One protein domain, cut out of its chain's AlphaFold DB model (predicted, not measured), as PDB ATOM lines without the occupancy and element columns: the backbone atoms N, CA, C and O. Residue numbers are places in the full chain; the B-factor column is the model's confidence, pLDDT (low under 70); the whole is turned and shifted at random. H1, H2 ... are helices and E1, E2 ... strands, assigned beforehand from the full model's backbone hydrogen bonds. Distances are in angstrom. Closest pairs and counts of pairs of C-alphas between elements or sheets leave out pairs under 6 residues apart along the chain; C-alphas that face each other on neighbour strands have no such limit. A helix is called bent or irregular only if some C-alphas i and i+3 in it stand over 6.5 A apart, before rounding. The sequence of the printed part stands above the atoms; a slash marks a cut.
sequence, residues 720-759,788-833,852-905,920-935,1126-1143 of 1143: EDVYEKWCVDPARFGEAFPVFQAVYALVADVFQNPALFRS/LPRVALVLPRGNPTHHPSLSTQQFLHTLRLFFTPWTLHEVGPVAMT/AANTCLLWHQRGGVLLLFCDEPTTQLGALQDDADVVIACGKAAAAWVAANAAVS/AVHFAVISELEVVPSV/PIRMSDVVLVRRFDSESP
ATOM      1  N   GLU A 720      21.300  45.754 -41.617       42.88
ATOM      2  CA  GLU A 720      22.143  45.303 -42.715       42.88
ATOM      3  C   GLU A 720      22.963  44.060 -42.320       42.88
ATOM      4  O   GLU A 720      22.958  43.078 -43.058       42.88
ATOM      5  N   ASP A 721      23.565  44.044 -41.121       42.56
ATOM      6  CA  ASP A 721      24.273  42.885 -40.552       42.56
ATOM      7  C   ASP A 721      23.362  41.652 -40.443       42.56
ATOM      8  O   ASP A 721      23.797  40.521 -40.665       42.56
ATOM      9  N   VAL A 722      22.097  41.870 -40.062       42.56
ATOM     10  CA  VAL A 722      21.075  40.820 -39.984       42.56
ATOM     11  C   VAL A 722      20.736  40.341 -41.396       42.56
ATOM     12  O   VAL A 722      20.857  39.150 -41.673       42.56
ATOM     13  N   TYR A 723      20.386  41.252 -42.304       45.25
ATOM     14  CA  TYR A 723      19.938  40.932 -43.661       45.25
ATOM     15  C   TYR A 723      21.019  40.215 -44.488       45.25
ATOM     16  O   TYR A 723      20.726  39.225 -45.160       45.25
ATOM     17  N   GLU A 724      22.281  40.650 -44.393       48.62
ATOM     18  CA  GLU A 724      23.421  40.015 -45.063       48.62
ATOM     19  C   GLU A 724      23.659  38.594 -44.526       48.62
ATOM     20  O   GLU A 724      23.702  37.635 -45.298       48.62
ATOM     21  N   LYS A 725      23.696  38.415 -43.196       46.88
ATOM     22  CA  LYS A 725      23.871  37.091 -42.564       46.88
ATOM     23  C   LYS A 725      22.672  36.158 -42.762       46.88
ATOM     24  O   LYS A 725      22.804  34.958 -42.541       46.88
ATOM     25  N   TRP A 726      21.520  36.684 -43.168       47.62
ATOM     26  CA  TRP A 726      20.296  35.917 -43.411       47.62
ATOM     27  C   TRP A 726      20.120  35.509 -44.867       47.62
ATOM     28  O   TRP A 726      19.740  34.369 -45.126       47.62
ATOM     29  N   CYS A 727      20.481  36.375 -45.816       44.16
ATOM     30  CA  CYS A 727      20.620  35.980 -47.221       44.16
ATOM     31  C   CYS A 727      21.687  34.881 -47.399       44.16
ATOM     32  O   CYS A 727      21.614  34.099 -48.343       44.16
ATOM     33  N   VAL A 728      22.646  34.794 -46.469       42.97
ATOM     34  CA  VAL A 728      23.675  33.743 -46.393       42.97
ATOM     35  C   VAL A 728      23.182  32.435 -45.737       42.97
ATOM     36  O   VAL A 728      23.772  31.387 -45.989       42.97
ATOM     37  N   ASP A 729      22.104  32.449 -44.941       53.28
ATOM     38  CA  ASP A 729      21.598  31.269 -44.210       53.28
ATOM     39  C   ASP A 729      20.053  31.114 -44.280       53.28
ATOM     40  O   ASP A 729      19.368  31.077 -43.249       53.28
ATOM     41  N   PRO A 730      19.462  30.985 -45.492       53.59
ATOM     42  CA  PRO A 730      18.020  30.765 -45.663       53.59
ATOM     43  C   PRO A 730      17.536  29.424 -45.080       53.59
ATOM     44  O   PRO A 730      16.338  29.247 -44.846       53.59
ATOM     45  N   ALA A 731      18.448  28.493 -44.769       55.72
ATOM     46  CA  ALA A 731      18.129  27.205 -44.151       55.72
ATOM     47  C   ALA A 731      17.433  27.340 -42.781       55.72
ATOM     48  O   ALA A 731      16.711  26.430 -42.376       55.72
ATOM     49  N   ARG A 732      17.554  28.492 -42.101       60.88
ATOM     50  CA  ARG A 732      16.813  28.810 -40.861       60.88
ATOM     51  C   ARG A 732      15.295  28.835 -41.026       60.88
ATOM     52  O   ARG A 732      14.580  28.564 -40.067       60.88
ATOM     53  N   PHE A 733      14.807  29.142 -42.226       58.75
ATOM     54  CA  PHE A 733      13.388  29.065 -42.576       58.75
ATOM     55  C   PHE A 733      13.023  27.752 -43.291       58.75
ATOM     56  O   PHE A 733      11.860  27.553 -43.641       58.75
ATOM     57  N   GLY A 734      13.987  26.844 -43.489       74.94
ATOM     58  CA  GLY A 734      13.791  25.543 -44.128       74.94
ATOM     59  C   GLY A 734      13.022  25.628 -45.451       74.94
ATOM     60  O   GLY A 734      13.200  26.551 -46.245       74.94
ATOM     61  N   GLU A 735      12.116  24.677 -45.659       66.62
ATOM     62  CA  GLU A 735      11.238  24.616 -46.837       66.62
ATOM     63  C   GLU A 735      10.249  25.798 -46.914       66.62
ATOM     64  O   GLU A 735       9.777  26.134 -47.998       66.62
ATOM     65  N   ALA A 736       9.978  26.482 -45.794       68.31
ATOM     66  CA  ALA A 736       9.048  27.608 -45.730       68.31
ATOM     67  C   ALA A 736       9.662  28.953 -46.175       68.31
ATOM     68  O   ALA A 736       8.925  29.932 -46.316       68.31
ATOM     69  N   PHE A 737      10.978  29.031 -46.424       77.94
ATOM     70  CA  PHE A 737      11.664  30.278 -46.799       77.94
ATOM     71  C   PHE A 737      10.970  31.076 -47.923       77.94
ATOM     72  O   PHE A 737      10.734  32.270 -47.724       77.94
ATOM     73  N   PRO A 738      10.562  30.483 -49.065       75.12
ATOM     74  CA  PRO A 738      10.005  31.278 -50.150       75.12
ATOM     75  C   PRO A 738       8.507  31.584 -49.967       75.12
ATOM     76  O   PRO A 738       8.003  32.481 -50.642       75.12
ATOM     77  N   VAL A 739       7.810  30.948 -49.005       79.88
ATOM     78  CA  VAL A 739       6.521  31.469 -48.499       79.88
ATOM     79  C   VAL A 739       6.771  32.827 -47.855       79.88
ATOM     80  O   VAL A 739       6.147  33.813 -48.236       79.88
ATOM     81  N   PHE A 740       7.731  32.905 -46.929       84.12
ATOM     82  CA  PHE A 740       8.060  34.159 -46.257       84.12
ATOM     83  C   PHE A 740       8.610  35.209 -47.227       84.12
ATOM     84  O   PHE A 740       8.226  36.369 -47.116       84.12
ATOM     85  N   GLN A 741       9.396  34.830 -48.238       84.00
ATOM     86  CA  GLN A 741       9.825  35.761 -49.286       84.00
ATOM     87  C   GLN A 741       8.643  36.324 -50.102       84.00
ATOM     88  O   GLN A 741       8.612  37.524 -50.374       84.00
ATOM     89  N   ALA A 742       7.649  35.499 -50.455       83.62
ATOM     90  CA  ALA A 742       6.440  35.963 -51.141       83.62
ATOM     91  C   ALA A 742       5.576  36.879 -50.256       83.62
ATOM     92  O   ALA A 742       5.107  37.918 -50.716       83.62
ATOM     93  N   VAL A 743       5.426  36.543 -48.971       88.44
ATOM     94  CA  VAL A 743       4.749  37.396 -47.979       88.44
ATOM     95  C   VAL A 743       5.475  38.731 -47.817       88.44
ATOM     96  O   VAL A 743       4.832  39.774 -47.834       88.44
ATOM     97  N   TYR A 744       6.806  38.726 -47.712       90.12
ATOM     98  CA  TYR A 744       7.615  39.942 -47.610       90.12
ATOM     99  C   TYR A 744       7.456  40.831 -48.844       90.12
ATOM    100  O   TYR A 744       7.315  42.040 -48.696       90.12
ATOM    101  N   ALA A 745       7.416  40.252 -50.049       86.62
ATOM    102  CA  ALA A 745       7.158  41.000 -51.278       86.62
ATOM    103  C   ALA A 745       5.761  41.652 -51.279       86.62
ATOM    104  O   ALA A 745       5.648  42.829 -51.617       86.62
ATOM    105  N   LEU A 746       4.717  40.939 -50.834       88.94
ATOM    106  CA  LEU A 746       3.363  41.494 -50.701       88.94
ATOM    107  C   LEU A 746       3.282  42.602 -49.643       88.94
ATOM    108  O   LEU A 746       2.721  43.660 -49.911       88.94
ATOM    109  N   VAL A 747       3.870  42.401 -48.457       92.62
ATOM    110  CA  VAL A 747       3.941  43.445 -47.419       92.62
ATOM    111  C   VAL A 747       4.713  44.659 -47.949       92.62
ATOM    112  O   VAL A 747       4.258  45.791 -47.806       92.62
ATOM    113  N   ALA A 748       5.842  44.449 -48.629       91.56
ATOM    114  CA  ALA A 748       6.622  45.531 -49.212       91.56
ATOM    115  C   ALA A 748       5.855  46.314 -50.284       91.56
ATOM    116  O   ALA A 748       5.982  47.536 -50.308       91.56
ATOM    117  N   ASP A 749       5.063  45.659 -51.135       89.44
ATOM    118  CA  ASP A 749       4.207  46.329 -52.123       89.44
ATOM    119  C   ASP A 749       3.091  47.140 -51.441       89.44
ATOM    120  O   ASP A 749       2.949  48.334 -51.702       89.44
ATOM    121  N   VAL A 750       2.382  46.559 -50.464       92.94
ATOM    122  CA  VAL A 750       1.321  47.252 -49.704       92.94
ATOM    123  C   VAL A 750       1.837  48.510 -48.994       92.94
ATOM    124  O   VAL A 750       1.165  49.543 -48.994       92.94
ATOM    125  N   PHE A 751       3.046  48.461 -48.425       93.38
ATOM    126  CA  PHE A 751       3.669  49.616 -47.769       93.38
ATOM    127  C   PHE A 751       4.349  50.604 -48.735       93.38
ATOM    128  O   PHE A 751       4.509  51.769 -48.370       93.38
ATOM    129  N   GLN A 752       4.720  50.189 -49.951       91.94
ATOM    130  CA  GLN A 752       5.165  51.097 -51.022       91.94
ATOM    131  C   GLN A 752       3.989  51.827 -51.679       91.94
ATOM    132  O   GLN A 752       4.117  52.998 -52.035       91.94
ATOM    133  N   ASN A 753       2.837  51.162 -51.784       91.06
ATOM    134  CA  ASN A 753       1.645  51.626 -52.487       91.06
ATOM    135  C   ASN A 753       0.428  51.849 -51.553       91.06
ATOM    136  O   ASN A 753      -0.682  51.424 -51.880       91.06
ATOM    137  N   PRO A 754       0.558  52.555 -50.407       88.62
ATOM    138  CA  PRO A 754      -0.504  52.634 -49.396       88.62
ATOM    139  C   PRO A 754      -1.775  53.348 -49.883       88.62
ATOM    140  O   PRO A 754      -2.839  53.170 -49.299       88.62
ATOM    141  N   ALA A 755      -1.692  54.142 -50.956       87.50
ATOM    142  CA  ALA A 755      -2.852  54.773 -51.585       87.50
ATOM    143  C   ALA A 755      -3.788  53.773 -52.293       87.50
ATOM    144  O   ALA A 755      -4.956  54.082 -52.476       87.50
ATOM    145  N   LEU A 756      -3.297  52.584 -52.669       84.50
ATOM    146  CA  LEU A 756      -4.083  51.560 -53.371       84.50
ATOM    147  C   LEU A 756      -4.830  50.608 -52.425       84.50
ATOM    148  O   LEU A 756      -5.761  49.932 -52.853       84.50
ATOM    149  N   PHE A 757      -4.427  50.560 -51.150       82.06
ATOM    150  CA  PHE A 757      -4.994  49.659 -50.138       82.06
ATOM    151  C   PHE A 757      -5.792  50.384 -49.045       82.06
ATOM    152  O   PHE A 757      -6.595  49.757 -48.360       82.06
ATOM    153  N   ARG A 758      -5.627  51.706 -48.891       79.81
ATOM    154  CA  ARG A 758      -6.529  52.519 -48.063       79.81
ATOM    155  C   ARG A 758      -7.898  52.632 -48.730       79.81
ATOM    156  O   ARG A 758      -8.001  53.050 -49.877       79.81
ATOM    157  N   SER A 759      -8.950  52.344 -47.974       64.31
ATOM    158  CA  SER A 759     -10.328  52.628 -48.375       64.31
ATOM    159  C   SER A 759     -10.610  54.134 -48.290       64.31
ATOM    160  O   SER A 759     -10.664  54.705 -47.201       64.31
ATOM    161  N   LEU A 788       0.214  54.192 -41.283       92.19
ATOM    162  CA  LEU A 788       0.687  53.135 -42.177       92.19
ATOM    163  C   LEU A 788      -0.499  52.226 -42.566       92.19
ATOM    164  O   LEU A 788      -1.504  52.215 -41.853       92.19
ATOM    165  N   PRO A 789      -0.421  51.456 -43.666       94.81
ATOM    166  CA  PRO A 789      -1.425  50.434 -43.933       94.81
ATOM    167  C   PRO A 789      -1.458  49.403 -42.792       94.81
ATOM    168  O   PRO A 789      -0.428  49.047 -42.207       94.81
ATOM    169  N   ARG A 790      -2.663  48.946 -42.462       95.69
ATOM    170  CA  ARG A 790      -2.960  47.952 -41.426       95.69
ATOM    171  C   ARG A 790      -2.964  46.571 -42.072       95.69
ATOM    172  O   ARG A 790      -3.968  46.149 -42.639       95.69
ATOM    173  N   VAL A 791      -1.829  45.879 -42.024       95.62
ATOM    174  CA  VAL A 791      -1.690  44.538 -42.607       95.62
ATOM    175  C   VAL A 791      -1.809  43.488 -41.511       95.62
ATOM    176  O   VAL A 791      -1.019  43.503 -40.573       95.62
ATOM    177  N   ALA A 792      -2.760  42.564 -41.625       95.69
ATOM    178  CA  ALA A 792      -2.864  41.410 -40.736       95.69
ATOM    179  C   ALA A 792      -2.213  40.185 -41.396       95.69
ATOM    180  O   ALA A 792      -2.635  39.754 -42.467       95.69
ATOM    181  N   LEU A 793      -1.179  39.625 -40.768       95.31
ATOM    182  CA  LEU A 793      -0.445  38.456 -41.247       95.31
ATOM    183  C   LEU A 793      -0.799  37.237 -40.385       95.31
ATOM    184  O   LEU A 793      -0.353  37.117 -39.243       95.31
ATOM    185  N   VAL A 794      -1.611  36.339 -40.943       93.69
ATOM    186  CA  VAL A 794      -2.135  35.146 -40.267       93.69
ATOM    187  C   VAL A 794      -1.237  33.943 -40.552       93.69
ATOM    188  O   VAL A 794      -1.079  33.516 -41.700       93.69
ATOM    189  N   LEU A 795      -0.648  33.392 -39.491       90.38
ATOM    190  CA  LEU A 795       0.338  32.314 -39.538       90.38
ATOM    191  C   LEU A 795      -0.143  31.080 -38.752       90.38
ATOM    192  O   LEU A 795      -0.875  31.211 -37.767       90.38
ATOM    193  N   PRO A 796       0.274  29.858 -39.133       82.25
ATOM    194  CA  PRO A 796       0.073  28.690 -38.288       82.25
ATOM    195  C   PRO A 796       0.964  28.825 -37.050       82.25
ATOM    196  O   PRO A 796       2.091  29.324 -37.139       82.25
ATOM    197  N   ARG A 797       0.483  28.384 -35.886       70.25
ATOM    198  CA  ARG A 797       1.307  28.344 -34.676       70.25
ATOM    199  C   ARG A 797       2.232  27.124 -34.701       70.25
ATOM    200  O   ARG A 797       2.024  26.162 -35.441       70.25
ATOM    201  N   GLY A 798       3.284  27.181 -33.887       70.25
ATOM    202  CA  GLY A 798       4.397  26.234 -33.957       70.25
ATOM    203  C   GLY A 798       5.392  26.580 -35.070       70.25
ATOM    204  O   GLY A 798       5.202  27.517 -35.840       70.25
ATOM    205  N   ASN A 799       6.505  25.852 -35.117       67.19
ATOM    206  CA  ASN A 799       7.561  26.068 -36.102       67.19
ATOM    207  C   ASN A 799       7.222  25.332 -37.426       67.19
ATOM    208  O   ASN A 799       7.300  24.099 -37.450       67.19
ATOM    209  N   PRO A 800       6.901  26.037 -38.533       61.75
ATOM    210  CA  PRO A 800       6.476  25.415 -39.790       61.75
ATOM    211  C   PRO A 800       7.609  24.675 -40.512       61.75
ATOM    212  O   PRO A 800       7.345  23.859 -41.385       61.75
ATOM    213  N   THR A 801       8.870  24.926 -40.144       61.47
ATOM    214  CA  THR A 801      10.033  24.232 -40.720       61.47
ATOM    215  C   THR A 801      10.163  22.783 -40.244       61.47
ATOM    216  O   THR A 801      11.024  22.059 -40.734       61.47
ATOM    217  N   HIS A 802       9.385  22.387 -39.224       59.38
ATOM    218  CA  HIS A 802       9.534  21.137 -38.468       59.38
ATOM    219  C   HIS A 802      10.959  20.876 -37.920       59.38
ATOM    220  O   HIS A 802      11.245  19.781 -37.433       59.38
ATOM    221  N   HIS A 803      11.857  21.869 -37.955       61.62
ATOM    222  CA  HIS A 803      13.267  21.680 -37.643       61.62
ATOM    223  C   HIS A 803      13.475  21.487 -36.128       61.62
ATOM    224  O   HIS A 803      13.190  22.406 -35.353       61.62
ATOM    225  N   PRO A 804      14.007  20.334 -35.673       57.84
ATOM    226  CA  PRO A 804      13.934  19.920 -34.269       57.84
ATOM    227  C   PRO A 804      14.774  20.770 -33.304       57.84
ATOM    228  O   PRO A 804      14.599  20.658 -32.094       57.84
ATOM    229  N   SER A 805      15.673  21.621 -33.810       68.31
ATOM    230  CA  SER A 805      16.485  22.537 -32.996       68.31
ATOM    231  C   SER A 805      15.969  23.981 -32.950       68.31
ATOM    232  O   SER A 805      16.622  24.815 -32.330       68.31
ATOM    233  N   LEU A 806      14.874  24.306 -33.649       73.31
ATOM    234  CA  LEU A 806      14.313  25.660 -33.702       73.31
ATOM    235  C   LEU A 806      13.023  25.720 -32.881       73.31
ATOM    236  O   LEU A 806      11.986  25.191 -33.287       73.31
ATOM    237  N   SER A 807      13.090  26.372 -31.721       83.31
ATOM    238  CA  SER A 807      11.923  26.570 -30.859       83.31
ATOM    239  C   SER A 807      10.941  27.572 -31.473       83.31
ATOM    240  O   SER A 807      11.329  28.460 -32.235       83.31
ATOM    241  N   THR A 808       9.662  27.498 -31.089       78.19
ATOM    242  CA  THR A 808       8.651  28.476 -31.525       78.19
ATOM    243  C   THR A 808       9.064  29.912 -31.175       78.19
ATOM    244  O   THR A 808       8.832  30.817 -31.965       78.19
ATOM    245  N   GLN A 809       9.750  30.136 -30.046       80.56
ATOM    246  CA  GLN A 809      10.267  31.463 -29.684       80.56
ATOM    247  C   GLN A 809      11.402  31.937 -30.606       80.56
ATOM    248  O   GLN A 809      11.438  33.116 -30.952       80.56
ATOM    249  N   GLN A 810      12.305  31.047 -31.033       84.25
ATOM    250  CA  GLN A 810      13.358  31.377 -32.003       84.25
ATOM    251  C   GLN A 810      12.767  31.666 -33.387       84.25
ATOM    252  O   GLN A 810      13.145  32.648 -34.023       84.25
ATOM    253  N   PHE A 811      11.797  30.860 -33.827       83.50
ATOM    254  CA  PHE A 811      11.050  31.098 -35.062       83.50
ATOM    255  C   PHE A 811      10.314  32.448 -35.027       83.50
ATOM    256  O   PHE A 811      10.505  33.257 -35.930       83.50
ATOM    257  N   LEU A 812       9.585  32.761 -33.948       83.81
ATOM    258  CA  LEU A 812       8.952  34.073 -33.755       83.81
ATOM    259  C   LEU A 812       9.975  35.214 -33.715       83.81
ATOM    260  O   LEU A 812       9.758  36.245 -34.337       83.81
ATOM    261  N   HIS A 813      11.122  35.047 -33.052       87.12
ATOM    262  CA  HIS A 813      12.198  36.044 -33.079       87.12
ATOM    263  C   HIS A 813      12.771  36.257 -34.491       87.12
ATOM    264  O   HIS A 813      13.116  37.382 -34.848       87.12
ATOM    265  N   THR A 814      12.791  35.209 -35.316       86.44
ATOM    266  CA  THR A 814      13.210  35.291 -36.718       86.44
ATOM    267  C   THR A 814      12.116  35.940 -37.581       86.44
ATOM    268  O   THR A 814      12.424  36.771 -38.423       86.44
ATOM    269  N   LEU A 815      10.827  35.710 -37.323       86.75
ATOM    270  CA  LEU A 815       9.759  36.495 -37.962       86.75
ATOM    271  C   LEU A 815       9.818  37.977 -37.567       86.75
ATOM    272  O   LEU A 815       9.733  38.840 -38.438       86.75
ATOM    273  N   ARG A 816      10.037  38.282 -36.281       89.88
ATOM    274  CA  ARG A 816      10.193  39.660 -35.787       89.88
ATOM    275  C   ARG A 816      11.298  40.394 -36.525       89.88
ATOM    276  O   ARG A 816      11.054  41.461 -37.071       89.88
ATOM    277  N   LEU A 817      12.493  39.802 -36.557       88.12
ATOM    278  CA  LEU A 817      13.649  40.370 -37.244       88.12
ATOM    279  C   LEU A 817      13.427  40.469 -38.769       88.12
ATOM    280  O   LEU A 817      13.839  41.467 -39.351       88.12
ATOM    281  N   PHE A 818      12.706  39.531 -39.397       90.19
ATOM    282  CA  PHE A 818      12.371  39.585 -40.829       90.19
ATOM    283  C   PHE A 818      11.469  40.773 -41.193       90.19
ATOM    284  O   PHE A 818      11.725  41.468 -42.171       90.19
ATOM    285  N   PHE A 819      10.438  41.035 -40.385       91.94
ATOM    286  CA  PHE A 819       9.482  42.125 -40.610       91.94
ATOM    287  C   PHE A 819       9.870  43.446 -39.906       91.94
ATOM    288  O   PHE A 819       9.060  44.371 -39.871       91.94
ATOM    289  N   THR A 820      11.115  43.587 -39.413       90.38
ATOM    290  CA  THR A 820      11.635  44.839 -38.806       90.38
ATOM    291  C   THR A 820      11.514  46.121 -39.642       90.38
ATOM    292  O   THR A 820      11.442  47.180 -39.014       90.38
ATOM    293  N   PRO A 821      11.463  46.115 -40.993       92.50
ATOM    294  CA  PRO A 821      11.221  47.341 -41.762       92.50
ATOM    295  C   PRO A 821       9.865  48.008 -41.479       92.50
ATOM    296  O   PRO A 821       9.665  49.167 -41.844       92.50
ATOM    297  N   TRP A 822       8.937  47.302 -40.824       94.50
ATOM    298  CA  TRP A 822       7.594  47.779 -40.508       94.50
ATOM    299  C   TRP A 822       7.326  47.748 -39.002       94.50
ATOM    300  O   TRP A 822       7.954  47.011 -38.244       94.50
ATOM    301  N   THR A 823       6.364  48.555 -38.542       93.06
ATOM    302  CA  THR A 823       5.924  48.483 -37.141       93.06
ATOM    303  C   THR A 823       5.191  47.163 -36.934       93.06
ATOM    304  O   THR A 823       4.082  46.987 -37.436       93.06
ATOM    305  N   LEU A 824       5.834  46.233 -36.235       94.75
ATOM    306  CA  LEU A 824       5.286  44.918 -35.943       94.75
ATOM    307  C   LEU A 824       4.492  44.947 -34.635       94.75
ATOM    308  O   LEU A 824       4.982  45.419 -33.608       94.75
ATOM    309  N   HIS A 825       3.284  44.406 -34.679       94.00
ATOM    310  CA  HIS A 825       2.376  44.265 -33.548       94.00
ATOM    311  C   HIS A 825       2.091  42.777 -33.346       94.00
ATOM    312  O   HIS A 825       1.888  42.045 -34.313       94.00
ATOM    313  N   GLU A 826       2.073  42.309 -32.101       90.19
ATOM    314  CA  GLU A 826       1.815  40.901 -31.780       90.19
ATOM    315  C   GLU A 826       0.701  40.792 -30.745       90.19
ATOM    316  O   GLU A 826       0.810  41.347 -29.646       90.19
ATOM    317  N   VAL A 827      -0.350  40.039 -31.068       85.75
ATOM    318  CA  VAL A 827      -1.325  39.634 -30.055       85.75
ATOM    319  C   VAL A 827      -0.750  38.434 -29.301       85.75
ATOM    320  O   VAL A 827      -0.366  37.426 -29.890       85.75
ATOM    321  N   GLY A 828      -0.618  38.562 -27.981       77.44
ATOM    322  CA  GLY A 828      -0.225  37.443 -27.125       77.44
ATOM    323  C   GLY A 828      -1.438  36.571 -26.774       77.44
ATOM    324  O   GLY A 828      -2.530  37.115 -26.619       77.44
ATOM    325  N   PRO A 829      -1.274  35.262 -26.510       63.31
ATOM    326  CA  PRO A 829      -2.403  34.379 -26.188       63.31
ATOM    327  C   PRO A 829      -3.184  34.809 -24.929       63.31
ATOM    328  O   PRO A 829      -4.381  34.561 -24.817       63.31
ATOM    329  N   VAL A 830      -2.529  35.511 -23.996       54.75
ATOM    330  CA  VAL A 830      -3.142  36.073 -22.773       54.75
ATOM    331  C   VAL A 830      -3.929  37.372 -23.050       54.75
ATOM    332  O   VAL A 830      -4.700  37.821 -22.208       54.75
ATOM    333  N   ALA A 831      -3.755  37.996 -24.219       51.31
ATOM    334  CA  ALA A 831      -4.446  39.233 -24.586       51.31
ATOM    335  C   ALA A 831      -5.897  38.990 -25.033       51.31
ATOM    336  O   ALA A 831      -6.792  39.737 -24.641       51.31
ATOM    337  N   MET A 832      -6.136  37.938 -25.824       51.31
ATOM    338  CA  MET A 832      -7.449  37.671 -26.428       51.31
ATOM    339  C   MET A 832      -8.500  37.184 -25.421       51.31
ATOM    340  O   MET A 832      -9.660  37.591 -25.487       51.31
ATOM    341  N   THR A 833      -8.115  36.372 -24.431       51.06
ATOM    342  CA  THR A 833      -9.050  35.864 -23.408       51.06
ATOM    343  C   THR A 833      -9.601  36.956 -22.487       51.06
ATOM    344  O   THR A 833     -10.711  36.816 -21.980       51.06
ATOM    345  N   ALA A 852      -2.247  44.281 -23.515       59.03
ATOM    346  CA  ALA A 852      -3.082  43.550 -24.466       59.03
ATOM    347  C   ALA A 852      -3.915  44.461 -25.388       59.03
ATOM    348  O   ALA A 852      -3.716  44.484 -26.603       59.03
ATOM    349  N   ALA A 853      -4.829  45.238 -24.798       69.44
ATOM    350  CA  ALA A 853      -5.694  46.160 -25.534       69.44
ATOM    351  C   ALA A 853      -4.882  47.267 -26.226       69.44
ATOM    352  O   ALA A 853      -5.210  47.677 -27.340       69.44
ATOM    353  N   ASN A 854      -3.777  47.697 -25.602       81.12
ATOM    354  CA  ASN A 854      -2.880  48.691 -26.179       81.12
ATOM    355  C   ASN A 854      -2.283  48.242 -27.519       81.12
ATOM    356  O   ASN A 854      -2.193  49.083 -28.404       81.12
ATOM    357  N   THR A 855      -1.920  46.969 -27.726       85.00
ATOM    358  CA  THR A 855      -1.375  46.529 -29.027       85.00
ATOM    359  C   THR A 855      -2.384  46.704 -30.163       85.00
ATOM    360  O   THR A 855      -2.045  47.278 -31.196       85.00
ATOM    361  N   CYS A 856      -3.636  46.277 -29.974       84.94
ATOM    362  CA  CYS A 856      -4.662  46.389 -31.017       84.94
ATOM    363  C   CYS A 856      -5.011  47.861 -31.305       84.94
ATOM    364  O   CYS A 856      -5.103  48.265 -32.463       84.94
ATOM    365  N   LEU A 857      -5.114  48.691 -30.258       88.44
ATOM    366  CA  LEU A 857      -5.328  50.136 -30.396       88.44
ATOM    367  C   LEU A 857      -4.138  50.844 -31.067       88.44
ATOM    368  O   LEU A 857      -4.346  51.721 -31.902       88.44
ATOM    369  N   LEU A 858      -2.896  50.462 -30.753       89.38
ATOM    370  CA  LEU A 858      -1.693  51.016 -31.381       89.38
ATOM    371  C   LEU A 858      -1.573  50.612 -32.853       89.38
ATOM    372  O   LEU A 858      -1.148  51.440 -33.657       89.38
ATOM    373  N   TRP A 859      -1.965  49.389 -33.220       94.38
ATOM    374  CA  TRP A 859      -2.040  48.958 -34.618       94.38
ATOM    375  C   TRP A 859      -3.106  49.737 -35.389       94.38
ATOM    376  O   TRP A 859      -2.796  50.304 -36.434       94.38
ATOM    377  N   HIS A 860      -4.316  49.878 -34.837       91.00
ATOM    378  CA  HIS A 860      -5.374  50.685 -35.453       91.00
ATOM    379  C   HIS A 860      -4.948  52.158 -35.624       91.00
ATOM    380  O   HIS A 860      -5.199  52.756 -36.667       91.00
ATOM    381  N   GLN A 861      -4.267  52.748 -34.633       91.00
ATOM    382  CA  GLN A 861      -3.831  54.153 -34.669       91.00
ATOM    383  C   GLN A 861      -2.625  54.423 -35.581       91.00
ATOM    384  O   GLN A 861      -2.525  55.511 -36.144       91.00
ATOM    385  N   ARG A 862      -1.668  53.490 -35.682       92.62
ATOM    386  CA  ARG A 862      -0.381  53.722 -36.370       92.62
ATOM    387  C   ARG A 862      -0.246  52.987 -37.697       92.62
ATOM    388  O   ARG A 862       0.609  53.363 -38.497       92.62
ATOM    389  N   GLY A 863      -1.052  51.955 -37.923       93.62
ATOM    390  CA  GLY A 863      -0.781  50.935 -38.926       93.62
ATOM    391  C   GLY A 863       0.397  50.041 -38.551       93.62
ATOM    392  O   GLY A 863       0.930  50.099 -37.436       93.62
ATOM    393  N   GLY A 864       0.815  49.203 -39.497       96.06
ATOM    394  CA  GLY A 864       1.850  48.198 -39.278       96.06
ATOM    395  C   GLY A 864       1.389  46.785 -39.624       96.06
ATOM    396  O   GLY A 864       0.267  46.572 -40.088       96.06
ATOM    397  N   VAL A 865       2.271  45.820 -39.378       96.25
ATOM    398  CA  VAL A 865       2.000  44.391 -39.562       96.25
ATOM    399  C   VAL A 865       1.559  43.806 -38.221       96.25
ATOM    400  O   VAL A 865       2.326  43.838 -37.263       96.25
ATOM    401  N   LEU A 866       0.341  43.277 -38.138       95.94
ATOM    402  CA  LEU A 866      -0.170  42.535 -36.986       95.94
ATOM    403  C   LEU A 866       0.036  41.037 -37.222       95.94
ATOM    404  O   LEU A 866      -0.525  40.490 -38.169       95.94
ATOM    405  N   LEU A 867       0.819  40.366 -36.375       94.25
ATOM    406  CA  LEU A 867       0.934  38.906 -36.403       94.25
ATOM    407  C   LEU A 867      -0.240  38.271 -35.650       94.25
ATOM    408  O   LEU A 867      -0.443  38.548 -34.466       94.25
ATOM    409  N   LEU A 868      -0.972  37.398 -36.344       91.88
ATOM    410  CA  LEU A 868      -2.077  36.594 -35.816       91.88
ATOM    411  C   LEU A 868      -1.753  35.103 -35.962       91.88
ATOM    412  O   LEU A 868      -1.157  34.694 -36.961       91.88
ATOM    413  N   PHE A 869      -2.169  34.282 -34.994       88.50
ATOM    414  CA  PHE A 869      -1.881  32.843 -34.989       88.50
ATOM    415  C   PHE A 869      -3.162  32.008 -34.931       88.50
ATOM    416  O   PHE A 869      -4.035  32.270 -34.113       88.50
ATOM    417  N   CYS A 870      -3.273  30.980 -35.777       79.19
ATOM    418  CA  CYS A 870      -4.535  30.242 -35.954       79.19
ATOM    419  C   CYS A 870      -5.044  29.419 -34.758       79.19
ATOM    420  O   CYS A 870      -6.188  28.981 -34.802       79.19
ATOM    421  N   ASP A 871      -4.255  29.228 -33.698       70.38
ATOM    422  CA  ASP A 871      -4.727  28.585 -32.460       70.38
ATOM    423  C   ASP A 871      -5.487  29.575 -31.545       70.38
ATOM    424  O   ASP A 871      -5.793  29.264 -30.395       70.38
ATOM    425  N   GLU A 872      -5.716  30.807 -32.005       63.50
ATOM    426  CA  GLU A 872      -6.504  31.829 -31.311       63.50
ATOM    427  C   GLU A 872      -7.958  31.795 -31.819       63.50
ATOM    428  O   GLU A 872      -8.189  31.480 -32.989       63.50
ATOM    429  N   PRO A 873      -8.962  32.051 -30.956       61.47
ATOM    430  CA  PRO A 873     -10.362  31.783 -31.279       61.47
ATOM    431  C   PRO A 873     -10.813  32.563 -32.520       61.47
ATOM    432  O   PRO A 873     -10.794  33.794 -32.540       61.47
ATOM    433  N   THR A 874     -11.258  31.831 -33.544       55.31
ATOM    434  CA  THR A 874     -11.587  32.347 -34.887       55.31
ATOM    435  C   THR A 874     -12.593  33.498 -34.875       55.31
ATOM    436  O   THR A 874     -12.485  34.417 -35.685       55.31
ATOM    437  N   THR A 875     -13.513  33.504 -33.909       55.38
ATOM    438  CA  THR A 875     -14.489  34.580 -33.684       55.38
ATOM    439  C   THR A 875     -13.856  35.937 -33.356       55.38
ATOM    440  O   THR A 875     -14.456  36.963 -33.659       55.38
ATOM    441  N   GLN A 876     -12.644  35.975 -32.787       59.62
ATOM    442  CA  GLN A 876     -11.903  37.221 -32.554       59.62
ATOM    443  C   GLN A 876     -11.050  37.646 -33.758       59.62
ATOM    444  O   GLN A 876     -10.841  38.845 -33.951       59.62
ATOM    445  N   LEU A 877     -10.595  36.706 -34.600       65.06
ATOM    446  CA  LEU A 877      -9.855  37.052 -35.821       65.06
ATOM    447  C   LEU A 877     -10.723  37.852 -36.803       65.06
ATOM    448  O   LEU A 877     -10.208  38.792 -37.400       65.06
ATOM    449  N   GLY A 878     -12.019  37.539 -36.924       74.56
ATOM    450  CA  GLY A 878     -12.946  38.279 -37.794       74.56
ATOM    451  C   GLY A 878     -13.010  39.778 -37.467       74.56
ATOM    452  O   GLY A 878     -12.824  40.612 -38.349       74.56
ATOM    453  N   ALA A 879     -13.144  40.127 -36.182       74.50
ATOM    454  CA  ALA A 879     -13.215  41.522 -35.736       74.50
ATOM    455  C   ALA A 879     -11.920  42.322 -35.994       74.50
ATOM    456  O   ALA A 879     -11.978  43.521 -36.248       74.50
ATOM    457  N   LEU A 880     -10.749  41.673 -35.952       69.69
ATOM    458  CA  LEU A 880      -9.468  42.299 -36.315       69.69
ATOM    459  C   LEU A 880      -9.243  42.360 -37.836       69.69
ATOM    460  O   LEU A 880      -8.420  43.146 -38.301       69.69
ATOM    461  N   GLN A 881      -9.971  41.557 -38.612       71.38
ATOM    462  CA  GLN A 881      -9.923  41.533 -40.073       71.38
ATOM    463  C   GLN A 881     -10.748  42.663 -40.701       71.38
ATOM    464  O   GLN A 881     -10.285  43.260 -41.668       71.38
ATOM    465  N   ASP A 882     -11.915  43.002 -40.142       79.88
ATOM    466  CA  ASP A 882     -12.726  44.146 -40.603       79.88
ATOM    467  C   ASP A 882     -12.018  45.498 -40.342       79.88
ATOM    468  O   ASP A 882     -12.390  46.550 -40.873       79.88
ATOM    469  N   ASP A 883     -10.948  45.460 -39.543       87.00
ATOM    470  CA  ASP A 883     -10.028  46.560 -39.276       87.00
ATOM    471  C   ASP A 883      -8.631  46.391 -39.904       87.00
ATOM    472  O   ASP A 883      -7.747  47.218 -39.673       87.00
ATOM    473  N   ALA A 884      -8.432  45.375 -40.744       92.44
ATOM    474  CA  ALA A 884      -7.280  45.289 -41.630       92.44
ATOM    475  C   ALA A 884      -7.575  46.012 -42.953       92.44
ATOM    476  O   ALA A 884      -8.667  45.918 -43.504       92.44
ATOM    477  N   ASP A 885      -6.576  46.692 -43.509       93.81
ATOM    478  CA  ASP A 885      -6.630  47.178 -44.894       93.81
ATOM    479  C   ASP A 885      -6.293  46.023 -45.865       93.81
ATOM    480  O   ASP A 885      -6.863  45.905 -46.955       93.81
ATOM    481  N   VAL A 886      -5.392  45.126 -45.433       93.75
ATOM    482  CA  VAL A 886      -4.997  43.901 -46.144       93.75
ATOM    483  C   VAL A 886      -4.824  42.745 -45.156       93.75
ATOM    484  O   VAL A 886      -4.137  42.895 -44.145       93.75
ATOM    485  N   VAL A 887      -5.367  41.569 -45.471       94.06
ATOM    486  CA  VAL A 887      -5.111  40.323 -44.729       94.06
ATOM    487  C   VAL A 887      -4.315  39.356 -45.605       94.06
ATOM    488  O   VAL A 887      -4.698  39.069 -46.740       94.06
ATOM    489  N   ILE A 888      -3.212  38.828 -45.073       94.12
ATOM    490  CA  ILE A 888      -2.356  37.832 -45.724       94.12
ATOM    491  C   ILE A 888      -2.357  36.567 -44.860       94.12
ATOM    492  O   ILE A 888      -1.854  36.590 -43.739       94.12
ATOM    493  N   ALA A 889      -2.904  35.459 -45.359       92.31
ATOM    494  CA  ALA A 889      -2.978  34.188 -44.633       92.31
ATOM    495  C   ALA A 889      -2.092  33.122 -45.297       92.31
ATOM    496  O   ALA A 889      -2.149  32.932 -46.513       92.31
ATOM    497  N   CYS A 890      -1.254  32.442 -44.504       89.38
ATOM    498  CA  CYS A 890      -0.106  31.680 -45.017       89.38
ATOM    499  C   CYS A 890      -0.071  30.228 -44.527       89.38
ATOM    500  O   CYS A 890      -0.314  29.956 -43.355       89.38
ATOM    501  N   GLY A 891       0.331  29.279 -45.370       86.75
ATOM    502  CA  GLY A 891       0.415  27.879 -44.956       86.75
ATOM    503  C   GLY A 891      -0.969  27.306 -44.616       86.75
ATOM    504  O   GLY A 891      -2.006  27.778 -45.082       86.75
ATOM    505  N   LYS A 892      -1.013  26.349 -43.684       75.50
ATOM    506  CA  LYS A 892      -2.272  25.764 -43.181       75.50
ATOM    507  C   LYS A 892      -3.222  26.788 -42.540       75.50
ATOM    508  O   LYS A 892      -4.430  26.557 -42.534       75.50
ATOM    509  N   ALA A 893      -2.708  27.929 -42.066       76.12
ATOM    510  CA  ALA A 893      -3.547  29.030 -41.596       76.12
ATOM    511  C   ALA A 893      -4.428  29.603 -42.711       76.12
ATOM    512  O   ALA A 893      -5.567  29.964 -42.448       76.12
ATOM    513  N   ALA A 894      -3.953  29.611 -43.959       76.88
ATOM    514  CA  ALA A 894      -4.719  30.066 -45.112       76.88
ATOM    515  C   ALA A 894      -6.014  29.252 -45.304       76.88
ATOM    516  O   ALA A 894      -7.085  29.824 -45.481       76.88
ATOM    517  N   ALA A 895      -5.935  27.920 -45.191       69.44
ATOM    518  CA  ALA A 895      -7.097  27.037 -45.308       69.44
ATOM    519  C   ALA A 895      -8.069  27.184 -44.122       69.44
ATOM    520  O   ALA A 895      -9.274  27.310 -44.330       69.44
ATOM    521  N   ALA A 896      -7.551  27.224 -42.888       68.88
ATOM    522  CA  ALA A 896      -8.369  27.419 -41.688       68.88
ATOM    523  C   ALA A 896      -9.076  28.789 -41.680       68.88
ATOM    524  O   ALA A 896     -10.251  28.884 -41.334       68.88
ATOM    525  N   TRP A 897      -8.377  29.840 -42.116       69.75
ATOM    526  CA  TRP A 897      -8.895  31.202 -42.210       69.75
ATOM    527  C   TRP A 897      -9.975  31.340 -43.297       69.75
ATOM    528  O   TRP A 897     -10.995  31.986 -43.054       69.75
ATOM    529  N   VAL A 898      -9.805  30.694 -44.462       69.12
ATOM    530  CA  VAL A 898     -10.838  30.657 -45.518       69.12
ATOM    531  C   VAL A 898     -12.085  29.915 -45.033       69.12
ATOM    532  O   VAL A 898     -13.194  30.410 -45.228       69.12
ATOM    533  N   ALA A 899     -11.923  28.772 -44.359       61.44
ATOM    534  CA  ALA A 899     -13.045  28.016 -43.803       61.44
ATOM    535  C   ALA A 899     -13.820  28.820 -42.741       61.44
ATOM    536  O   ALA A 899     -15.046  28.886 -42.796       61.44
ATOM    537  N   ALA A 900     -13.112  29.486 -41.820       65.25
ATOM    538  CA  ALA A 900     -13.730  30.320 -40.791       65.25
ATOM    539  C   ALA A 900     -14.521  31.500 -41.386       65.25
ATOM    540  O   ALA A 900     -15.630  31.785 -40.942       65.25
ATOM    541  N   ASN A 901     -13.978  32.169 -42.407       63.56
ATOM    542  CA  ASN A 901     -14.601  33.364 -42.979       63.56
ATOM    543  C   ASN A 901     -15.703  33.092 -44.004       63.56
ATOM    544  O   ASN A 901     -16.585  33.934 -44.157       63.56
ATOM    545  N   ALA A 902     -15.724  31.920 -44.644       53.59
ATOM    546  CA  ALA A 902     -16.854  31.520 -45.482       53.59
ATOM    547  C   ALA A 902     -18.185  31.578 -44.700       53.59
ATOM    548  O   ALA A 902     -19.179  32.098 -45.211       53.59
ATOM    549  N   ALA A 903     -18.177  31.132 -43.436       48.88
ATOM    550  CA  ALA A 903     -19.356  31.074 -42.570       48.88
ATOM    551  C   ALA A 903     -19.887  32.452 -42.117       48.88
ATOM    552  O   ALA A 903     -21.096  32.626 -41.965       48.88
ATOM    553  N   VAL A 904     -19.012  33.450 -41.926       50.53
ATOM    554  CA  VAL A 904     -19.390  34.783 -41.399       50.53
ATOM    555  C   VAL A 904     -20.323  35.547 -42.356       50.53
ATOM    556  O   VAL A 904     -21.125  36.373 -41.918       50.53
ATOM    557  N   SER A 905     -20.297  35.210 -43.649       45.88
ATOM    558  CA  SER A 905     -21.053  35.851 -44.739       45.88
ATOM    559  C   SER A 905     -22.582  35.917 -44.557       45.88
ATOM    560  O   SER A 905     -23.244  36.651 -45.288       45.88
ATOM    561  N   ALA A 920     -13.580  48.004 -48.269       67.88
ATOM    562  CA  ALA A 920     -13.144  46.902 -49.126       67.88
ATOM    563  C   ALA A 920     -11.776  46.335 -48.688       67.88
ATOM    564  O   ALA A 920     -10.720  46.791 -49.137       67.88
ATOM    565  N   VAL A 921     -11.800  45.331 -47.806       73.94
ATOM    566  CA  VAL A 921     -10.613  44.600 -47.341       73.94
ATOM    567  C   VAL A 921     -10.052  43.730 -48.472       73.94
ATOM    568  O   VAL A 921     -10.790  43.034 -49.179       73.94
ATOM    569  N   HIS A 922      -8.731  43.759 -48.647       80.81
ATOM    570  CA  HIS A 922      -8.028  42.965 -49.658       80.81
ATOM    571  C   HIS A 922      -7.433  41.694 -49.033       80.81
ATOM    572  O   HIS A 922      -6.735  41.774 -48.022       80.81
ATOM    573  N   PHE A 923      -7.664  40.522 -49.636       82.50
ATOM    574  CA  PHE A 923      -7.240  39.234 -49.074       82.50
ATOM    575  C   PHE A 923      -6.256  38.488 -49.984       82.50
ATOM    576  O   PHE A 923      -6.533  38.234 -51.161       82.50
ATOM    577  N   ALA A 924      -5.124  38.072 -49.416       81.94
ATOM    578  CA  ALA A 924      -4.133  37.217 -50.062       81.94
ATOM    579  C   ALA A 924      -3.986  35.890 -49.302       81.94
ATOM    580  O   ALA A 924      -3.637  35.863 -48.123       81.94
ATOM    581  N   VAL A 925      -4.243  34.778 -49.987       80.31
ATOM    582  CA  VAL A 925      -4.282  33.424 -49.419       80.31
ATOM    583  C   VAL A 925      -3.172  32.601 -50.075       80.31
ATOM    584  O   VAL A 925      -3.268  32.235 -51.246       80.31
ATOM    585  N   ILE A 926      -2.100  32.319 -49.331       81.94
ATOM    586  CA  ILE A 926      -0.943  31.535 -49.791       81.94
ATOM    587  C   ILE A 926      -0.992  30.178 -49.086       81.94
ATOM    588  O   ILE A 926      -0.523  30.061 -47.954       81.94
ATOM    589  N   SER A 927      -1.591  29.162 -49.719       57.59
ATOM    590  CA  SER A 927      -1.923  27.908 -49.025       57.59
ATOM    591  C   SER A 927      -0.696  27.060 -48.711       57.59
ATOM    592  O   SER A 927      -0.462  26.740 -47.552       57.59
ATOM    593  N   GLU A 928       0.121  26.721 -49.707       60.44
ATOM    594  CA  GLU A 928       1.356  25.958 -49.511       60.44
ATOM    595  C   GLU A 928       2.379  26.243 -50.619       60.44
ATOM    596  O   GLU A 928       2.038  26.407 -51.797       60.44
ATOM    597  N   LEU A 929       3.654  26.216 -50.236       46.75
ATOM    598  CA  LEU A 929       4.796  26.190 -51.140       46.75
ATOM    599  C   LEU A 929       5.803  25.164 -50.595       46.75
ATOM    600  O   LEU A 929       6.328  25.335 -49.498       46.75
ATOM    601  N   GLU A 930       6.038  24.091 -51.342       43.62
ATOM    602  CA  GLU A 930       6.942  22.986 -51.005       43.62
ATOM    603  C   GLU A 930       8.220  23.142 -51.842       43.62
ATOM    604  O   GLU A 930       8.199  23.000 -53.067       43.62
ATOM    605  N   VAL A 931       9.360  23.433 -51.216       39.97
ATOM    606  CA  VAL A 931      10.652  23.413 -51.922       39.97
ATOM    607  C   VAL A 931      11.104  21.962 -52.042       39.97
ATOM    608  O   VAL A 931      11.499  21.370 -51.046       39.97
ATOM    609  N   VAL A 932      11.078  21.378 -53.246       38.62
ATOM    610  CA  VAL A 932      11.555  19.999 -53.441       38.62
ATOM    611  C   VAL A 932      13.086  20.009 -53.561       38.62
ATOM    612  O   VAL A 932      13.607  20.518 -54.560       38.62
ATOM    613  N   PRO A 933      13.839  19.452 -52.592       35.47
ATOM    614  CA  PRO A 933      15.295  19.445 -52.660       35.47
ATOM    615  C   PRO A 933      15.778  18.518 -53.783       35.47
ATOM    616  O   PRO A 933      15.427  17.337 -53.835       35.47
ATOM    617  N   SER A 934      16.632  19.037 -54.672       35.88
ATOM    618  CA  SER A 934      17.423  18.171 -55.557       35.88
ATOM    619  C   SER A 934      18.558  17.537 -54.753       35.88
ATOM    620  O   SER A 934      19.221  18.220 -53.976       35.88
ATOM    621  N   VAL A 935      18.765  16.232 -54.927       41.47
ATOM    622  CA  VAL A 935      19.569  15.399 -54.009       41.47
ATOM    623  C   VAL A 935      21.066  15.376 -54.375       41.47
ATOM    624  O   VAL A 935      21.871  14.767 -53.671       41.47
ATOM    625  N   PRO A1126      13.326  22.541 -58.443       43.12
ATOM    626  CA  PRO A1126      11.884  22.653 -58.647       43.12
ATOM    627  C   PRO A1126      11.132  22.990 -57.352       43.12
ATOM    628  O   PRO A1126      10.834  22.118 -56.536       43.12
ATOM    629  N   ILE A1127      10.750  24.256 -57.199       43.19
ATOM    630  CA  ILE A1127       9.757  24.667 -56.202       43.19
ATOM    631  C   ILE A1127       8.379  24.154 -56.646       43.19
ATOM    632  O   ILE A1127       8.022  24.216 -57.827       43.19
ATOM    633  N   ARG A1128       7.593  23.659 -55.692       42.44
ATOM    634  CA  ARG A1128       6.161  23.405 -55.837       42.44
ATOM    635  C   ARG A1128       5.359  24.484 -55.121       42.44
ATOM    636  O   ARG A1128       5.695  24.922 -54.032       42.44
ATOM    637  N   MET A1129       4.262  24.871 -55.743       44.69
ATOM    638  CA  MET A1129       3.272  25.834 -55.273       44.69
ATOM    639  C   MET A1129       1.947  25.087 -55.361       44.69
ATOM    640  O   MET A1129       1.611  24.637 -56.464       44.69
ATOM    641  N   SER A1130       1.272  24.868 -54.226       41.66
ATOM    642  CA  SER A1130      -0.006  24.146 -54.211       41.66
ATOM    643  C   SER A1130      -1.069  25.049 -54.807       41.66
ATOM    644  O   SER A1130      -1.439  24.818 -55.952       41.66
ATOM    645  N   ASP A1131      -1.461  26.118 -54.107       53.22
ATOM    646  CA  ASP A1131      -2.406  27.121 -54.596       53.22
ATOM    647  C   ASP A1131      -2.086  28.511 -54.005       53.22
ATOM    648  O   ASP A1131      -1.612  28.646 -52.875       53.22
ATOM    649  N   VAL A1132      -2.357  29.566 -54.777       48.31
ATOM    650  CA  VAL A1132      -2.433  30.949 -54.284       48.31
ATOM    651  C   VAL A1132      -3.743  31.529 -54.783       48.31
ATOM    652  O   VAL A1132      -4.011  31.503 -55.984       48.31
ATOM    653  N   VAL A1133      -4.547  32.044 -53.858       56.91
ATOM    654  CA  VAL A1133      -5.852  32.638 -54.143       56.91
ATOM    655  C   VAL A1133      -5.827  34.088 -53.676       56.91
ATOM    656  O   VAL A1133      -5.431  34.396 -52.554       56.91
ATOM    657  N   LEU A1134      -6.226  34.996 -54.558       51.34
ATOM    658  CA  LEU A1134      -6.302  36.427 -54.282       51.34
ATOM    659  C   LEU A1134      -7.781  36.790 -54.317       51.34
ATOM    660  O   LEU A1134      -8.395  36.782 -55.382       51.34
ATOM    661  N   VAL A1135      -8.362  37.028 -53.143       56.69
ATOM    662  CA  VAL A1135      -9.794  37.300 -53.000       56.69
ATOM    663  C   VAL A1135      -9.962  38.794 -52.769       56.69
ATOM    664  O   VAL A1135      -9.560  39.335 -51.742       56.69
ATOM    665  N   ARG A1136     -10.563  39.484 -53.738       51.78
ATOM    666  CA  ARG A1136     -10.998  40.868 -53.556       51.78
ATOM    667  C   ARG A1136     -12.474  40.849 -53.190       51.78
ATOM    668  O   ARG A1136     -13.299  40.461 -54.014       51.78
ATOM    669  N   ARG A1137     -12.796  41.238 -51.956       46.22
ATOM    670  CA  ARG A1137     -14.184  41.411 -51.534       46.22
ATOM    671  C   ARG A1137     -14.731  42.675 -52.193       46.22
ATOM    672  O   ARG A1137     -14.241  43.771 -51.935       46.22
ATOM    673  N   PHE A1138     -15.722  42.494 -53.053       40.56
ATOM    674  CA  PHE A1138     -16.570  43.561 -53.563       40.56
ATOM    675  C   PHE A1138     -17.947  43.376 -52.928       40.56
ATOM    676  O   PHE A1138     -18.566  42.333 -53.131       40.56
ATOM    677  N   ASP A1139     -18.420  44.364 -52.174       43.00
ATOM    678  CA  ASP A1139     -19.813  44.380 -51.732       43.00
ATOM    679  C   ASP A1139     -20.673  44.814 -52.936       43.00
ATOM    680  O   ASP A1139     -20.486  45.889 -53.505       43.00
ATOM    681  N   SER A1140     -21.556  43.928 -53.401       33.34
ATOM    682  CA  SER A1140     -22.175  43.995 -54.731       33.34
ATOM    683  C   SER A1140     -23.537  44.706 -54.751       33.34
ATOM    684  O   SER A1140     -24.515  44.155 -55.249       33.34
ATOM    685  N   GLU A1141     -23.609  45.918 -54.190       38.34
ATOM    686  CA  GLU A1141     -24.823  46.756 -54.173       38.34
ATOM    687  C   GLU A1141     -24.529  48.223 -54.575       38.34
ATOM    688  O   GLU A1141     -24.714  49.154 -53.795       38.34
ATOM    689  N   SER A1142     -24.123  48.444 -55.831       28.28
ATOM    690  CA  SER A1142     -24.341  49.717 -56.542       28.28
ATOM    691  C   SER A1142     -24.669  49.467 -58.033       28.28
ATOM    692  O   SER A1142     -24.196  48.465 -58.578       28.28
ATOM    693  N   PRO A1143     -25.542  50.286 -58.662       38.16
ATOM    694  CA  PRO A1143     -26.062  50.057 -60.019       38.16
ATOM    695  C   PRO A1143     -25.189  50.632 -61.150       38.16
ATOM    696  O   PRO A1143     -24.550  51.687 -60.936       38.16
TER     697      PRO A1143
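AT A GLANCE: This is residues 720 to 759, 788 to 833, 852 to 905, 920 to 935 and 1126 to 1143 of the 1143 residues of an uncharacterized protein of Leptomonas seymouri (UniProt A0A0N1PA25). A twisted six-stranded sheet is the middle of three layers, with H2 and H4 on one face and H6 and H8 on the other. Past one end of E5 and E8 a small two-stranded ribbon, E6 and E7, runs on. The printed part has 174 residues, in the order H1 H2 H3 E1 H4 E2 H5 H6 E3 H7 E4 H8 E5 E6 E7 E8, eight named helices and eight named strands, class mixed. The large sheet, E2 E3 E1 E4 E5 E8, is mixed. The whole is compact, radius of gyration of the C-alphas 16.3 A, spanning 57 by 35 by 33 A.

HOW THE PARTS SIT: H1, residues 720 to 727, is close but not clearly touching to H4, residues 808 to 818, Val 722 and Leu 817 having the closest C-alphas, 7.9 A. H2, residues 730 to 752, irregular with C-alphas 732 and 735 9.2 A apart, has a kink of 91 degrees near residue 737. It runs along E4, residues 886 to 890, at 11 degrees on the local plane, height over the sheet 9.2 A. H3, residues 754 to 757, only grazes the sheet. E1, residues 790 to 795, is parallel to E4 (N 792 and O 886, 2.9 A) and to E3, residues 864 to 869 (N 793 and O 866, 2.8 A). E2, residues 824 to 826, is parallel to E3 (N 825 and O 865, 2.8 A). H5, residues 829 to 833, touches H6, residues 852 to 862, closest C-alphas Ala 831 and Ala 852, 4.5 A. H6 and H8, residues 892 to 904, are on the face opposite H2; H8 stands up from the sheet. H7, residues 874 to 881, only grazes the sheet. E1, H4, E2 and E3, H7, E4 are split strand-helix-strand units, another strand between their two, with right-handed crossovers. E5, residues 922 to 926, is parallel to E4 (N 887 and O 922, 2.9 A) and antiparallel to E8, residues 1132 to 1136 (N 925 and O 1133, 2.9 A). E6, residues 929 to 931, and E7, residues 1127 to 1129, are antiparallel (N 930 and O 1128, 2.8 A). Every O i to N i+4 pair is within hydrogen-bond range in H1 and H4; H2 has 14 of 19, H6 6 of 7, H7 3 of 4, H8 7 of 9, H5 0 of 1 and 0 of 2 O i to N i+3; H3 is too short.

IN THESE COORDINATES: H1 begins at C-alpha 720 (22.143, 45.303, -42.715). H2 measures 24.6 A and H8 19.4 A. E8 ends at C-alpha 1136 (-10.998, 40.868, -53.556).

THE WHOLE: The farthest C-alphas, Val 935 and Pro 1143, are 57.6 A apart. Cuts span 12.6 A (759 to 788), 9.8 A (833 to 852), 14.3 A (905 to 920) and 11.5 A (935 to 1126). E1 to H4 is a long link. Mean pLDDT of the printed part is 71.7, with 77 residues under 70, among them 1126 to 1143.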